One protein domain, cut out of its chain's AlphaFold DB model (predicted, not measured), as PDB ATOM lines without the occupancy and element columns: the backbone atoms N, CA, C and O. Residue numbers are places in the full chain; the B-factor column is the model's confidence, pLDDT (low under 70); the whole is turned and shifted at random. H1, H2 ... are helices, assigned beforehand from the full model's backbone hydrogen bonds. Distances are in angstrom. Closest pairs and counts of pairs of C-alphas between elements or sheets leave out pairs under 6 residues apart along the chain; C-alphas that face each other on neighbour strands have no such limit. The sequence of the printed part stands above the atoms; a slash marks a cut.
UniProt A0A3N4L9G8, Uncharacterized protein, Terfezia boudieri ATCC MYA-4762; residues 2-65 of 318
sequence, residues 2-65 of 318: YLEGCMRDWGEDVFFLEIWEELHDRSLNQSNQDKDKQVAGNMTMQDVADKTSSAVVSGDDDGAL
ATOM      1  N   TYR A   2     -14.862  27.614  61.089       84.31
ATOM      2  CA  TYR A   2     -13.453  27.847  60.691       84.31
ATOM      3  C   TYR A   2     -12.514  28.005  61.898       84.31
ATOM      4  O   TYR A   2     -11.502  27.328  61.984       84.31
ATOM      5  N   LEU A   3     -12.900  28.846  62.864       86.00
ATOM      6  CA  LEU A   3     -12.097  29.084  64.066       86.00
ATOM      7  C   LEU A   3     -11.955  27.835  64.941       86.00
ATOM      8  O   LEU A   3     -10.861  27.581  65.415       86.00
ATOM      9  N   GLU A   4     -13.014  27.038  65.113       87.62
ATOM     10  CA  GLU A   4     -12.921  25.762  65.844       87.62
ATOM     11  C   GLU A   4     -11.892  24.830  65.187       87.62
ATOM     12  O   GLU A   4     -11.027  24.301  65.877       87.62
ATOM     13  N   GLY A   5     -11.958  24.678  63.858       85.56
ATOM     14  CA  GLY A   5     -11.000  23.875  63.097       85.56
ATOM     15  C   GLY A   5      -9.571  24.378  63.273       85.56
ATOM     16  O   GLY A   5      -8.714  23.609  63.676       85.56
ATOM     17  N   CYS A   6      -9.332  25.683  63.100       88.31
ATOM     18  CA  CYS A   6      -8.002  26.255  63.313       88.31
ATOM     19  C   CYS A   6      -7.483  26.048  64.740       88.31
ATOM     20  O   CYS A   6      -6.302  25.782  64.901       88.31
ATOM     21  N   MET A   7      -8.332  26.160  65.769       88.69
ATOM     22  CA  MET A   7      -7.908  25.937  67.159       88.69
ATOM     23  C   MET A   7      -7.525  24.475  67.410       88.69
ATOM     24  O   MET A   7      -6.572  24.222  68.140       88.69
ATOM     25  N   ARG A   8      -8.227  23.520  66.783       88.50
ATOM     26  CA  ARG A   8      -7.869  22.094  66.834       88.50
ATOM     27  C   ARG A   8      -6.582  21.809  66.068       88.50
ATOM     28  O   ARG A   8      -5.677  21.213  66.631       88.50
ATOM     29  N   ASP A   9      -6.470  22.314  64.841       90.88
ATOM     30  CA  ASP A   9      -5.281  22.143  64.003       90.88
ATOM     31  C   ASP A   9      -4.040  22.761  64.667       90.88
ATOM     32  O   ASP A   9      -2.958  22.184  64.635       90.88
ATOM     33  N   TRP A  10      -4.189  23.923  65.311       90.69
ATOM     34  CA  TRP A  10      -3.119  24.534  66.100       90.69
ATOM     35  C   TRP A  10      -2.821  23.746  67.370       90.69
ATOM     36  O   TRP A  10      -1.670  23.702  67.773       90.69
ATOM     37  N   GLY A  11      -3.812  23.102  67.986       84.50
ATOM     38  CA  GLY A  11      -3.584  22.200  69.116       84.50
ATOM     39  C   GLY A  11      -2.719  20.987  68.760       84.50
ATOM     40  O   GLY A  11      -2.024  20.477  69.630       84.50
ATOM     41  N   GLU A  12      -2.722  20.561  67.494       88.50
ATOM     42  CA  GLU A  12      -1.926  19.434  66.983       88.50
ATOM     43  C   GLU A  12      -0.569  19.852  66.380       88.50
ATOM     44  O   GLU A  12       0.241  18.998  66.011       88.50
ATOM     45  N   ASP A  13      -0.293  21.153  66.253       92.81
ATOM     46  CA  ASP A  13       0.977  21.642  65.716       92.81
ATOM     47  C   ASP A  13       2.107  21.445  66.737       92.81
ATOM     48  O   ASP A  13       1.978  21.781  67.916       92.81
ATOM     49  N   VAL A  14       3.249  20.953  66.252       91.44
ATOM     50  CA  VAL A  14       4.457  20.675  67.044       91.44
ATOM     51  C   VAL A  14       4.850  21.863  67.922       91.44
ATOM     52  O   VAL A  14       5.181  21.673  69.087       91.44
ATOM     53  N   PHE A  15       4.757  23.090  67.405       91.88
ATOM     54  CA  PHE A  15       5.092  24.287  68.174       91.88
ATOM     55  C   PHE A  15       4.197  24.464  69.409       91.88
ATOM     56  O   PHE A  15       4.678  24.819  70.484       91.88
ATOM     57  N   PHE A  16       2.889  24.240  69.271       90.06
ATOM     58  CA  PHE A  16       1.944  24.423  70.372       90.06
ATOM     59  C   PHE A  16       1.916  23.227  71.323       90.06
ATOM     60  O   PHE A  16       1.679  23.428  72.513       90.06
ATOM     61  N   LEU A  17       2.222  22.021  70.835       89.56
ATOM     62  CA  LEU A  17       2.453  20.846  71.674       89.56
ATOM     63  C   LEU A  17       3.681  21.034  72.573       89.56
ATOM     64  O   LEU A  17       3.587  20.804  73.772       89.56
ATOM     65  N   GLU A  18       4.792  21.553  72.036       89.50
ATOM     66  CA  GLU A  18       5.985  21.878  72.834       89.50
ATOM     67  C   GLU A  18       5.675  22.922  73.924       89.50
ATOM     68  O   GLU A  18       6.114  22.793  75.066       89.50
ATOM     69  N   ILE A  19       4.872  23.946  73.601       88.81
ATOM     70  CA  ILE A  19       4.419  24.944  74.584       88.81
ATOM     71  C   ILE A  19       3.513  24.314  75.642       88.81
ATOM     72  O   ILE A  19       3.587  24.686  76.815       88.81
ATOM     73  N   TRP A  20       2.631  23.406  75.235       86.50
ATOM     74  CA  TRP A  20       1.726  22.712  76.139       86.50
ATOM     75  C   TRP A  20       2.483  21.807  77.112       86.50
ATOM     76  O   TRP A  20       2.252  21.910  78.315       86.50
ATOM     77  N   GLU A  21       3.432  21.005  76.624       86.12
ATOM     78  CA  GLU A  21       4.313  20.186  77.464       86.12
ATOM     79  C   GLU A  21       5.100  21.061  78.446       86.12
ATOM     80  O   GLU A  21       5.120  20.781  79.642       86.12
ATOM     81  N   GLU A  22       5.671  22.184  77.993       86.06
ATOM     82  CA  GLU A  22       6.380  23.107  78.885       86.06
ATOM     83  C   GLU A  22       5.448  23.726  79.946       86.06
ATOM     84  O   GLU A  22       5.842  23.924  81.101       86.06
ATOM     85  N   LEU A  23       4.204  24.046  79.582       82.94
ATOM     86  CA  LEU A  23       3.200  24.568  80.508       82.94
ATOM     87  C   LEU A  23       2.779  23.511  81.539       82.94
ATOM     88  O   LEU A  23       2.649  23.837  82.721       82.94
ATOM     89  N   HIS A  24       2.601  22.266  81.099       82.00
ATOM     90  CA  HIS A  24       2.252  21.127  81.938       82.00
ATOM     91  C   HIS A  24       3.398  20.766  82.896       82.00
ATOM     92  O   HIS A  24       3.199  20.651  84.103       82.00
ATOM     93  N   ASP A  25       4.641  20.737  82.417       82.88
ATOM     94  CA  ASP A  25       5.820  20.544  83.266       82.88
ATOM     95  C   ASP A  25       5.936  21.639  84.334       82.88
ATOM     96  O   ASP A  25       6.285  21.376  85.490       82.88
ATOM     97  N   ARG A  26       5.625  22.893  83.988       79.38
ATOM     98  CA  ARG A  26       5.604  23.995  84.960       79.38
ATOM     99  C   ARG A  26       4.469  23.854  85.975       79.38
ATOM    100  O   ARG A  26       4.672  24.254  87.122       79.38
ATOM    101  N   SER A  27       3.320  23.293  85.590       76.31
ATOM    102  CA  SER A  27       2.200  23.043  86.506       76.31
ATOM    103  C   SER A  27       2.509  21.922  87.493       76.31
ATOM    104  O   SER A  27       2.326  22.099  88.698       76.31
ATOM    105  N   LEU A  28       3.077  20.813  87.016       74.88
ATOM    106  CA  LEU A  28       3.474  19.674  87.845       74.88
ATOM    107  C   LEU A  28       4.587  20.034  88.838       74.88
ATOM    108  O   LEU A  28       4.596  19.562  89.976       74.88
ATOM    109  N   ASN A  29       5.523  20.893  88.425       74.06
ATOM    110  CA  ASN A  29       6.643  21.318  89.261       74.06
ATOM    111  C   ASN A  29       6.281  22.435  90.263       74.06
ATOM    112  O   ASN A  29       7.102  22.773  91.125       74.06
ATOM    113  N   GLN A  30       5.068  23.000  90.211       68.81
ATOM    114  CA  GLN A  30       4.585  23.910  91.249       68.81
ATOM    115  C   GLN A  30       4.167  23.128  92.503       68.81
ATOM    116  O   GLN A  30       3.209  22.358  92.523       68.81
ATOM    117  N   SER A  31       4.895  23.343  93.602       55.25
ATOM    118  CA  SER A  31       4.583  22.709  94.888       55.25
ATOM    119  C   SER A  31       3.183  23.101  95.392       55.25
ATOM    120  O   SER A  31       2.739  24.231  95.195       55.25
ATOM    121  N   ASN A  32       2.511  22.207  96.134       55.94
ATOM    122  CA  ASN A  32       1.174  22.431  96.723       55.94
ATOM    123  C   ASN A  32       1.035  23.723  97.564       55.94
ATOM    124  O   ASN A  32      -0.084  24.121  97.875       55.94
ATOM    125  N   GLN A  33       2.145  24.363  97.945       54.56
ATOM    126  CA  GLN A  33       2.182  25.602  98.721       54.56
ATOM    127  C   GLN A  33       2.109  26.876  97.851       54.56
ATOM    128  O   GLN A  33       1.910  27.958  98.393       54.56
ATOM    129  N   ASP A  34       2.233  26.744  96.523       59.81
ATOM    130  CA  ASP A  34       2.364  27.834  95.542       59.81
ATOM    131  C   ASP A  34       1.227  27.878  94.498       59.81
ATOM    132  O   ASP A  34       1.344  28.580  93.499       59.81
ATOM    133  N   LYS A  35       0.099  27.188  94.724       57.44
ATOM    134  CA  LYS A  35      -1.045  27.154  93.779       57.44
ATOM    135  C   LYS A  35      -1.675  28.526  93.486       57.44
ATOM    136  O   LYS A  35      -2.234  28.720  92.412       57.44
ATOM    137  N   ASP A  36      -1.534  29.475  94.413       57.34
ATOM    138  CA  ASP A  36      -1.970  30.870  94.246       57.34
ATOM    139  C   ASP A  36      -0.886  31.769  93.617       57.34
ATOM    140  O   ASP A  36      -1.128  32.956  93.369       57.34
ATOM    141  N   LYS A  37       0.330  31.256  93.362       63.41
ATOM    142  CA  LYS A  37       1.364  32.034  92.674       63.41
ATOM    143  C   LYS A  37       1.089  32.086  91.181       63.41
ATOM    144  O   LYS A  37       0.709  31.115  90.537       63.41
ATOM    145  N   GLN A  38       1.352  33.265  90.635       64.75
ATOM    146  CA  GLN A  38       1.219  33.548  89.218       64.75
ATOM    147  C   GLN A  38       2.131  32.623  88.400       64.75
ATOM    148  O   GLN A  38       3.340  32.572  88.627       64.75
ATOM    149  N   VAL A  39       1.534  31.886  87.465       64.44
ATOM    150  CA  VAL A  39       2.199  30.884  86.611       64.44
ATOM    151  C   VAL A  39       2.830  31.562  85.396       64.44
ATOM    152  O   VAL A  39       3.944  31.243  84.988       64.44
ATOM    153  N   ALA A  40       2.121  32.546  84.840       63.53
ATOM    154  CA  ALA A  40       2.566  33.363  83.722       63.53
ATOM    155  C   ALA A  40       2.048  34.798  83.896       63.53
ATOM    156  O   ALA A  40       0.845  35.059  83.853       63.53
ATOM    157  N   GLY A  41       2.959  35.752  84.102       70.56
ATOM    158  CA  GLY A  41       2.598  37.158  84.289       70.56
ATOM    159  C   GLY A  41       1.722  37.369  85.527       70.56
ATOM    160  O   GLY A  41       2.178  37.140  86.637       70.56
ATOM    161  N   ASN A  42       0.483  37.830  85.334       71.44
ATOM    162  CA  ASN A  42      -0.501  38.063  86.396       71.44
ATOM    163  C   ASN A  42      -1.586  36.974  86.517       71.44
ATOM    164  O   ASN A  42      -2.502  37.152  87.317       71.44
ATOM    165  N   MET A  43      -1.500  35.882  85.747       72.44
ATOM    166  CA  MET A  43      -2.509  34.813  85.713       72.44
ATOM    167  C   MET A  43      -2.185  33.683  86.695       72.44
ATOM    168  O   MET A  43      -1.039  33.229  86.780       72.44
ATOM    169  N   THR A  44      -3.203  33.227  87.429       79.62
ATOM    170  CA  THR A  44      -3.127  32.041  88.297       79.62
ATOM    171  C   THR A  44      -3.266  30.752  87.482       79.62
ATOM    172  O   THR A  44      -3.686  30.779  86.326       79.62
ATOM    173  N   MET A  45      -2.931  29.605  88.077       73.62
ATOM    174  CA  MET A  45      -3.090  28.292  87.434       73.62
ATOM    175  C   MET A  45      -4.551  27.997  87.059       73.62
ATOM    176  O   MET A  45      -4.813  27.396  86.020       73.62
ATOM    177  N   GLN A  46      -5.493  28.489  87.866       75.12
ATOM    178  CA  GLN A  46      -6.926  28.403  87.598       75.12
ATOM    179  C   GLN A  46      -7.305  29.211  86.344       75.12
ATOM    180  O   GLN A  46      -7.945  28.680  85.446       75.12
ATOM    181  N   ASP A  47      -6.821  30.455  86.233       77.69
ATOM    182  CA  ASP A  47      -7.089  31.316  85.067       77.69
ATOM    183  C   ASP A  47      -6.519  30.740  83.759       77.69
ATOM    184  O   ASP A  47      -7.023  31.027  82.671       77.69
ATOM    185  N   VAL A  48      -5.425  29.977  83.860       77.44
ATOM    186  CA  VAL A  48      -4.813  29.274  82.727       77.44
ATOM    187  C   VAL A  48      -5.662  28.068  82.335       77.44
ATOM    188  O   VAL A  48      -5.948  27.900  81.150       77.44
ATOM    189  N   ALA A  49      -6.115  27.273  83.303       78.31
ATOM    190  CA  ALA A  49      -6.972  26.116  83.054       78.31
ATOM    191  C   ALA A  49      -8.309  26.504  82.411       78.31
ATOM    192  O   ALA A  49      -8.721  25.870  81.446       78.31
ATOM    193  N   ASP A  50      -8.916  27.605  82.864       79.19
ATOM    194  CA  ASP A  50     -10.178  28.135  82.327       79.19
ATOM    195  C   ASP A  50     -10.076  28.608  80.864       79.19
ATOM    196  O   ASP A  50     -11.088  28.884  80.223       79.19
ATOM    197  N   LYS A  51      -8.863  28.771  80.325       77.88
ATOM    198  CA  LYS A  51      -8.633  29.249  78.951       77.88
ATOM    199  C   LYS A  51      -8.016  28.207  78.032       77.88
ATOM    200  O   LYS A  51      -8.127  28.352  76.812       77.88
ATOM    201  N   THR A  52      -7.334  27.220  78.606       78.69
ATOM    202  CA  THR A  52      -6.532  26.247  77.863       78.69
ATOM    203  C   THR A  52      -7.160  24.866  77.949       78.69
ATOM    204  O   THR A  52      -7.934  24.492  77.071       78.69
ATOM    205  N   SER A  53      -6.897  24.149  79.037       81.19
ATOM    206  CA  SER A  53      -7.568  22.903  79.370       81.19
ATOM    207  C   SER A  53      -7.514  22.655  80.875       81.19
ATOM    208  O   SER A  53      -6.528  22.959  81.553       81.19
ATOM    209  N   SER A  54      -8.576  22.044  81.402       80.06
ATOM    210  CA  SER A  54      -8.641  21.600  82.800       80.06
ATOM    211  C   SER A  54      -7.552  20.578  83.168       80.06
ATOM    212  O   SER A  54      -7.185  20.476  84.342       80.06
ATOM    213  N   ALA A  55      -6.964  19.916  82.163       76.75
ATOM    214  CA  ALA A  55      -5.841  18.987  82.285       76.75
ATOM    215  C   ALA A  55      -4.602  19.611  82.965       76.75
ATOM    216  O   ALA A  55      -3.883  18.930  83.695       76.75
ATOM    217  N   VAL A  56      -4.401  20.933  82.831       69.94
ATOM    218  CA  VAL A  56      -3.307  21.665  83.507       69.94
ATOM    219  C   VAL A  56      -3.397  21.559  85.035       69.94
ATOM    220  O   VAL A  56      -2.370  21.555  85.713       69.94
ATOM    221  N   VAL A  57      -4.617  21.493  85.583       69.12
ATOM    222  CA  VAL A  57      -4.880  21.483  87.034       69.12
ATOM    223  C   VAL A  57      -5.072  20.067  87.569       69.12
ATOM    224  O   VAL A  57      -4.705  19.807  88.718       69.12
ATOM    225  N   SER A  58      -5.640  19.154  86.773       68.06
ATOM    226  CA  SER A  58      -5.791  17.752  87.179       68.06
ATOM    227  C   SER A  58      -4.484  16.960  87.090       68.06
ATOM    228  O   SER A  58      -4.340  15.975  87.813       68.06
ATOM    229  N   GLY A  59      -3.515  17.420  86.286       64.38
ATOM    230  CA  GLY A  59      -2.280  16.681  86.019       64.38
ATOM    231  C   GLY A  59      -2.501  15.491  85.083       64.38
ATOM    232  O   GLY A  59      -1.701  14.558  85.090       64.38
ATOM    233  N   ASP A  60      -3.604  15.501  84.329       73.06
ATOM    234  CA  ASP A  60      -3.841  14.538  83.259       73.06
ATOM    235  C   ASP A  60      -3.070  14.968  82.007       73.06
ATOM    236  O   ASP A  60      -3.062  16.144  81.646       73.06
ATOM    237  N   ASP A  61      -2.460  14.002  81.325       65.88
ATOM    238  CA  ASP A  61      -1.667  14.224  80.105       65.88
ATOM    239  C   ASP A  61      -2.542  14.413  78.844       65.88
ATOM    240  O   ASP A  61      -2.042  14.691  77.759       65.88
ATOM    241  N   ASP A  62      -3.863  14.242  78.963       71.31
ATOM    242  CA  ASP A  62      -4.796  14.107  77.831       71.31
ATOM    243  C   ASP A  62      -5.496  15.432  77.461       71.31
ATOM    244  O   ASP A  62      -6.715  15.489  77.303       71.31
ATOM    245  N   GLY A  63      -4.738  16.530  77.381       77.81
ATOM    246  CA  GLY A  63      -5.266  17.856  77.040       77.81
ATOM    247  C   GLY A  63      -4.437  18.594  75.994       77.81
ATOM    248  O   GLY A  63      -3.270  18.282  75.778       77.81
ATOM    249  N   ALA A  64      -5.038  19.604  75.366       83.62
ATOM    250  CA  ALA A  64      -4.375  20.522  74.450       83.62
ATOM    251  C   ALA A  64      -4.580  21.987  74.860       83.62
ATOM    252  O   ALA A  64      -5.549  22.365  75.522       83.62
ATOM    253  N   LEU A  65      -3.671  22.849  74.395       85.50
ATOM    254  CA  LEU A  65      -3.624  24.269  74.753       85.50
ATOM    255  C   LEU A  65      -4.909  25.042  74.418       85.50
ATOM    256  O   LEU A  65      -5.181  26.063  75.043       85.50
TER     257      LEU A  65
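What this domain is: This is residues 2 to 65 of the 318 residues of an uncharacterized protein of Terfezia boudieri ATCC MYA-4762 (UniProt A0A3N4L9G8). One long helix, H2, makes a straight side of the domain; H1 forms a corner with it at its first end, and two short helices, H3 and H4, are near the other half of H2, with H4 packing on it. A long loop of residues 29 to 44 leaves the last end of H2 and folds back to H3. The printed part has 64 residues, with four named helices in the order H1, H2, H3, H4 and no named strand, and its class is all helix. The whole is compact, with a radius of gyration of the C-alphas of 12.2 A, and the C-alphas span 40 by 19 by 19 A.

Where its parts are: H2, the longest helix, holds residues 14 to 28 and measures 20.8 A from C-alpha 14 at (4.457, 20.675, 67.044) to C-alpha 28 at (3.474, 19.674, 87.845). Before it comes H1, residues 2 to 11, 14.2 A long, which begins at C-alpha 2 at (-13.453, 27.847, 60.691). H3 holds residues 45 to 49 and is 6.2 A long. H4 holds residues 55 to 58 and is 5.0 A long, ending at C-alpha 58 at (-5.791, 17.752, 87.179).

How they stand to each other: H2 touches H4 with residues 23 to 27 alone, and the closest C-alphas of the two, those of His 24 and Val 56, are 5.8 A apart. H4 also touches H3, where the closest C-alphas, those of Ala 49 and Val 56, are 5.8 A apart. H2 and H3 are close but not clearly touching; their closest C-alphas, those of Ser 27 and Met 45, are 7.5 A apart. H1 and H2 are close but not clearly touching, with the C-alphas of Trp 10 and Phe 16 the closest at 6.6 A. Their lines stand at a steep tilt of 65 degrees, and they run the same way. H1 is apart from H3 and from H4. In H1, H2 and H3 every O i to N i+4 pair is within hydrogen-bond range; H4, with four residues, is too short for such a pair, and its one O i to N i+3 pair is not within range.

The domain as a whole: The two C-alphas farthest apart, those of Tyr 2 and Gln 33, are 41.2 A apart, and the outline is a rod. The first and last printed C-alphas, those of Tyr 2 and Leu 65, are 17.5 A apart. The printed part has no cut. The link from H2 to H3 is long, with 16 residues; those from H1 to H2 and from H3 to H4 are tight. The mean pLDDT of the printed part is 77.4, and it is under 70 at residues 30 to 40, residues 56 to 59 and residue 61 of this predicted model.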